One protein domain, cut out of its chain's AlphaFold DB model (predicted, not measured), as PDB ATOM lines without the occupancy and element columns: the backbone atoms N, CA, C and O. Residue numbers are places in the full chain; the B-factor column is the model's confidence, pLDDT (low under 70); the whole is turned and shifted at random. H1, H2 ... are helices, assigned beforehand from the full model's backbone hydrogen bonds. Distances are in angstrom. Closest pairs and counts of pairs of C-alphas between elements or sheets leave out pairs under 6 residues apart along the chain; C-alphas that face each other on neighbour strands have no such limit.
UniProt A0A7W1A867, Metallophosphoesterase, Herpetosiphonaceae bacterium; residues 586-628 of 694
ATOM      1  N   ALA A 586      98.183 159.010  99.487       85.38
ATOM      2  CA  ALA A 586      98.318 157.789 100.278       85.38
ATOM      3  C   ALA A 586      97.582 157.898 101.618       85.38
ATOM      4  O   ALA A 586      97.012 156.918 102.100       85.38
ATOM      5  N   LYS A 587      97.559 159.095 102.217       85.62
ATOM      6  CA  LYS A 587      96.819 159.369 103.453       85.62
ATOM      7  C   LYS A 587      95.310 159.227 103.250       85.62
ATOM      8  O   LYS A 587      94.658 158.611 104.089       85.62
ATOM      9  N   GLU A 588      94.761 159.784 102.175       87.38
ATOM     10  CA  GLU A 588      93.327 159.708 101.867       87.38
ATOM     11  C   GLU A 588      92.903 158.280 101.521       87.38
ATOM     12  O   GLU A 588      91.915 157.791 102.070       87.38
ATOM     13  N   LEU A 589      93.688 157.570 100.705       84.56
ATOM     14  CA  LEU A 589      93.433 156.164 100.382       84.56
ATOM     15  C   LEU A 589      93.532 155.257 101.615       84.56
ATOM     16  O   LEU A 589      92.657 154.416 101.830       84.56
ATOM     17  N   ARG A 590      94.539 155.465 102.474       81.75
ATOM     18  CA  ARG A 590      94.643 154.780 103.771       81.75
ATOM     19  C   ARG A 590      93.420 155.067 104.632       81.75
ATOM     20  O   ARG A 590      92.820 154.133 105.152       81.75
ATOM     21  N   ALA A 591      93.020 156.333 104.756       81.38
ATOM     22  CA  ALA A 591      91.871 156.728 105.564       81.38
ATOM     23  C   ALA A 591      90.562 156.105 105.054       81.38
ATOM     24  O   ALA A 591      89.786 155.611 105.870       81.38
ATOM     25  N   LYS A 592      90.344 156.054 103.733       80.81
ATOM     26  CA  LYS A 592      89.217 155.331 103.122       80.81
ATOM     27  C   LYS A 592      89.245 153.850 103.510       80.81
ATOM     28  O   LYS A 592      88.250 153.317 103.996       80.81
ATOM     29  N   PHE A 593      90.402 153.199 103.371       74.25
ATOM     30  CA  PHE A 593      90.542 151.765 103.624       74.25
ATOM     31  C   PHE A 593      90.399 151.383 105.109       74.25
ATOM     32  O   PHE A 593      89.747 150.392 105.441       74.25
ATOM     33  N   THR A 594      90.995 152.160 106.021       72.38
ATOM     34  CA  THR A 594      91.020 151.858 107.463       72.38
ATOM     35  C   THR A 594      89.852 152.467 108.233       72.38
ATOM     36  O   THR A 594      89.415 151.892 109.227       72.38
ATOM     37  N   GLY A 595      89.343 153.624 107.802       63.12
ATOM     38  CA  GLY A 595      88.297 154.388 108.494       63.12
ATOM     39  C   GLY A 595      86.927 153.713 108.492       63.12
ATOM     40  O   GLY A 595      86.071 154.059 109.296       63.12
ATOM     41  N   GLN A 596      86.736 152.705 107.641       60.53
ATOM     42  CA  GLN A 596      85.521 151.901 107.601       60.53
ATOM     43  C   GLN A 596      85.655 150.530 108.297       60.53
ATOM     44  O   GLN A 596      84.787 149.676 108.133       60.53
ATOM     45  N   ALA A 597      86.733 150.253 109.040       55.97
ATOM     46  CA  ALA A 597      87.056 148.919 109.570       55.97
ATOM     47  C   ALA A 597      86.171 148.420 110.741       55.97
ATOM     48  O   ALA A 597      86.636 147.655 111.591       55.97
ATOM     49  N   GLU A 598      84.895 148.802 110.791       53.88
ATOM     50  CA  GLU A 598      83.937 148.227 111.731       53.88
ATOM     51  C   GLU A 598      83.384 146.891 111.213       53.88
ATOM     52  O   GLU A 598      83.023 146.732 110.043       53.88
ATOM     53  N   GLY A 599      83.325 145.907 112.116       58.81
ATOM     54  CA  GLY A 599      82.788 144.575 111.852       58.81
ATOM     55  C   GLY A 599      83.804 143.573 111.279       58.81
ATOM     56  O   GLY A 599      84.622 143.897 110.431       58.81
ATOM     57  N   TRP A 600      83.696 142.328 111.768       59.47
ATOM     58  CA  TRP A 600      84.309 141.061 111.313       59.47
ATOM     59  C   TRP A 600      85.857 140.926 111.272       59.47
ATOM     60  O   TRP A 600      86.626 141.847 111.009       59.47
ATOM     61  N   ALA A 601      86.342 139.721 111.606       67.12
ATOM     62  CA  ALA A 601      87.767 139.431 111.821       67.12
ATOM     63  C   ALA A 601      88.617 139.487 110.537       67.12
ATOM     64  O   ALA A 601      89.774 139.906 110.582       67.12
ATOM     65  N   LEU A 602      88.051 139.110 109.386       66.69
ATOM     66  CA  LEU A 602      88.778 139.088 108.114       66.69
ATOM     67  C   LEU A 602      88.984 140.513 107.528       66.69
ATOM     68  O   LEU A 602      90.020 140.731 106.905       66.69
ATOM     69  N   ARG A 603      88.138 141.522 107.834       65.44
ATOM     70  CA  ARG A 603      88.406 142.941 107.478       65.44
ATOM     71  C   ARG A 603      89.613 143.451 108.229       65.44
ATOM     72  O   ARG A 603      90.520 144.009 107.633       65.44
ATOM     73  N   ARG A 604      89.631 143.211 109.543       67.06
ATOM     74  CA  ARG A 604      90.748 143.585 110.417       67.06
ATOM     75  C   ARG A 604      92.045 142.901 109.991       67.06
ATOM     76  O   ARG A 604      93.091 143.540 109.998       67.06
ATOM     77  N   TRP A 605      91.976 141.643 109.553       73.81
ATOM     78  CA  TRP A 605      93.129 140.945 108.981       73.81
ATOM     79  C   TRP A 605      93.629 141.590 107.676       73.81
ATOM     80  O   TRP A 605      94.834 141.788 107.535       73.81
ATOM     81  N   LEU A 606      92.733 141.966 106.752       69.38
ATOM     82  CA  LEU A 606      93.091 142.673 105.510       69.38
ATOM     83  C   LEU A 606      93.665 144.069 105.786       69.38
ATOM     84  O   LEU A 606      94.671 144.443 105.192       69.38
ATOM     85  N   VAL A 607      93.088 144.805 106.738       67.75
ATOM     86  CA  VAL A 607      93.619 146.086 107.233       67.75
ATOM     87  C   VAL A 607      95.017 145.911 107.837       67.75
ATOM     88  O   VAL A 607      95.901 146.718 107.580       67.75
ATOM     89  N   GLY A 608      95.284 144.808 108.538       68.38
ATOM     90  CA  GLY A 608      96.636 144.463 108.997       68.38
ATOM     91  C   GLY A 608      97.650 144.189 107.872       68.38
ATOM     92  O   GLY A 608      98.849 144.134 108.132       68.38
ATOM     93  N   ARG A 609      97.196 144.022 106.621       77.06
ATOM     94  CA  ARG A 609      98.024 143.864 105.410       77.06
ATOM     95  C   ARG A 609      98.075 145.135 104.553       77.06
ATOM     96  O   ARG A 609      98.648 145.096 103.464       77.06
ATOM     97  N   GLU A 610      97.502 146.239 105.033       74.31
ATOM     98  CA  GLU A 610      97.281 147.478 104.279       74.31
ATOM     99  C   GLU A 610      98.502 147.996 103.503       74.31
ATOM    100  O   GLU A 610      98.323 148.267 102.316       74.31
ATOM    101  N   PRO A 611      99.737 148.032 104.046       74.75
ATOM    102  CA  PRO A 611     100.865 148.589 103.296       74.75
ATOM    103  C   PRO A 611     101.158 147.818 102.002       74.75
ATOM    104  O   PRO A 611     101.451 148.396 100.955       74.75
ATOM    105  N   GLY A 612     101.034 146.488 102.058       76.12
ATOM    106  CA  GLY A 612     101.198 145.605 100.903       76.12
ATOM    107  C   GLY A 612     100.025 145.652  99.921       76.12
ATOM    108  O   GLY A 612     100.207 145.362  98.743       76.12
ATOM    109  N   LEU A 613      98.821 145.997 100.390       73.31
ATOM    110  CA  LEU A 613      97.647 146.159  99.531       73.31
ATOM    111  C   LEU A 613      97.662 147.517  98.820       73.31
ATOM    112  O   LEU A 613      97.420 147.556  97.618       73.31
ATOM    113  N   LEU A 614      98.005 148.602  99.523       74.94
ATOM    114  CA  LEU A 614      98.105 149.951  98.951       74.94
ATOM    115  C   LEU A 614      99.166 150.015  97.851       74.94
ATOM    116  O   LEU A 614      98.887 150.484  96.754       74.94
ATOM    117  N   SER A 615     100.360 149.481  98.124       74.50
ATOM    118  CA  SER A 615     101.473 149.435  97.160       74.50
ATOM    119  C   SER A 615     101.172 148.637  95.892       74.50
ATOM    120  O   SER A 615     101.844 148.821  94.884       74.50
ATOM    121  N   ARG A 616     100.167 147.758  95.925       74.56
ATOM    122  CA  ARG A 616      99.722 146.967  94.772       74.56
ATOM    123  C   ARG A 616      98.441 147.512  94.130       74.56
ATOM    124  O   ARG A 616      97.896 146.847  93.258       74.56
ATOM    125  N   GLY A 617      97.915 148.648  94.602       69.19
ATOM    126  CA  GLY A 617      96.627 149.195  94.150       69.19
ATOM    127  C   GLY A 617      95.412 148.337  94.537       69.19
ATOM    128  O   GLY A 617      94.316 148.518  94.017       69.19
ATOM    129  N   LEU A 618      95.576 147.384  95.462       68.00
ATOM    130  CA  LEU A 618      94.550 146.395  95.815       68.00
ATOM    131  C   LEU A 618      93.521 146.910  96.827       68.00
ATOM    132  O   LEU A 618      92.512 146.246  97.060       68.00
ATOM    133  N   THR A 619      93.757 148.062  97.456       58.59
ATOM    134  CA  THR A 619      92.850 148.622  98.474       58.59
ATOM    135  C   THR A 619      91.493 149.015  97.912       58.59
ATOM    136  O   THR A 619      90.500 148.920  98.631       58.59
ATOM    137  N   ASN A 620      91.429 149.381  96.631       60.19
ATOM    138  CA  ASN A 620      90.188 149.795  95.975       60.19
ATOM    139  C   ASN A 620      89.359 148.622  95.463       60.19
ATOM    140  O   ASN A 620      88.160 148.771  95.277       60.19
ATOM    141  N   ALA A 621      89.950 147.430  95.349       56.03
ATOM    142  CA  ALA A 621      89.206 146.228  94.999       56.03
ATOM    143  C   ALA A 621      88.043 145.993  95.989       56.03
ATOM    144  O   ALA A 621      86.980 145.516  95.621       56.03
ATOM    145  N   LEU A 622      88.210 146.375  97.258       59.53
ATOM    146  CA  LEU A 622      87.261 146.017  98.307       59.53
ATOM    147  C   LEU A 622      86.139 147.048  98.542       59.53
ATOM    148  O   LEU A 622      85.205 146.700  99.268       59.53
ATOM    149  N   ASP A 623      86.237 148.274  98.001       68.62
ATOM    150  CA  ASP A 623      85.370 149.406  98.399       68.62
ATOM    151  C   ASP A 623      85.401 150.645  97.458       68.62
ATOM    152  O   ASP A 623      85.214 151.777  97.914       68.62
ATOM    153  N   HIS A 624      85.703 150.499  96.157       72.94
ATOM    154  CA  HIS A 624      85.836 151.661  95.251       72.94
ATOM    155  C   HIS A 624      84.542 152.481  95.131       72.94
ATOM    156  O   HIS A 624      84.607 153.706  95.086       72.94
ATOM    157  N   ASP A 625      83.387 151.821  95.185       74.19
ATOM    158  CA  ASP A 625      82.054 152.399  94.988       74.19
ATOM    159  C   ASP A 625      81.394 152.945  96.267       74.19
ATOM    160  O   ASP A 625      80.204 153.271  96.266       74.19
ATOM    161  N   ARG A 626      82.144 153.038  97.374       78.44
ATOM    162  CA  ARG A 626      81.659 153.619  98.632       78.44
ATOM    163  C   ARG A 626      82.363 154.915  98.993       78.44
ATOM    164  O   ARG A 626      83.565 155.076  98.781       78.44
ATOM    165  N   SER A 627      81.607 155.812  99.615       80.75
ATOM    166  CA  SER A 627      82.102 157.097 100.091       80.75
ATOM    167  C   SER A 627      83.176 156.939 101.188       80.75
ATOM    168  O   SER A 627      83.054 156.069 102.061       80.75
ATOM    169  N   PRO A 628      84.213 157.796 101.208       86.88
ATOM    170  CA  PRO A 628      84.494 158.829 100.208       86.88
ATOM    171  C   PRO A 628      84.945 158.202  98.879       86.88
ATOM    172  O   PRO A 628      85.784 157.307  98.887       86.88
TER     173      PRO A 628
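What this domain is: This is residues 586 to 628 of the 694 residues of the protein "Metallophosphoesterase" of Herpetosiphonaceae bacterium (UniProt A0A7W1A867). Look for a small triangle of helices, H1, H3 and H4, with the chain swinging out from H1 through residues 596 to 600 and folding back along H2. The printed part has 43 residues with four named helices, H1 to H4 in chain order, and no named strand: all helix. It is compact, radius of gyration of the C-alphas 9.5 A, spanning 23 by 22 by 17 A.

Where its parts are: Find C-alpha 586 at (98.318, 157.789, 100.278); H1 runs 13.4 A from there to residue 595. H2 is residues 601 to 607, 10.0 A; H3 is 610 to 614; H4 is 618 to 622, ending at (87.261, 146.017, 98.307).

How they stand to each other: From H1, look to H3: they touch, closest C-alphas Arg 590 and Leu 614, 7.7 A. H1 and H4 only just touch, with 3 pairs of C-alphas within 8 A, closest Phe 593 and Thr 619, 6.5 A. H1 and H2 are close but not clearly touching, closest C-alphas Thr 594 and Val 607, 6.3 A, at a shallow tilt of 8 degrees, opposite ways. H2 and H4 are apart. In H1, H2 and H3 every O i to N i+4 pair is within hydrogen-bond range; in H4, 0 of 1, and 1 of 2 O i to N i+3 pairs.

The domain as a whole: The farthest C-alphas, Ala 586 and Trp 600, are 24.5 A apart. The printed part has no cut, and the three links are tight. Expect pLDDT under 70 at residues 595 to 604, 606 to 608 and 617 to 623.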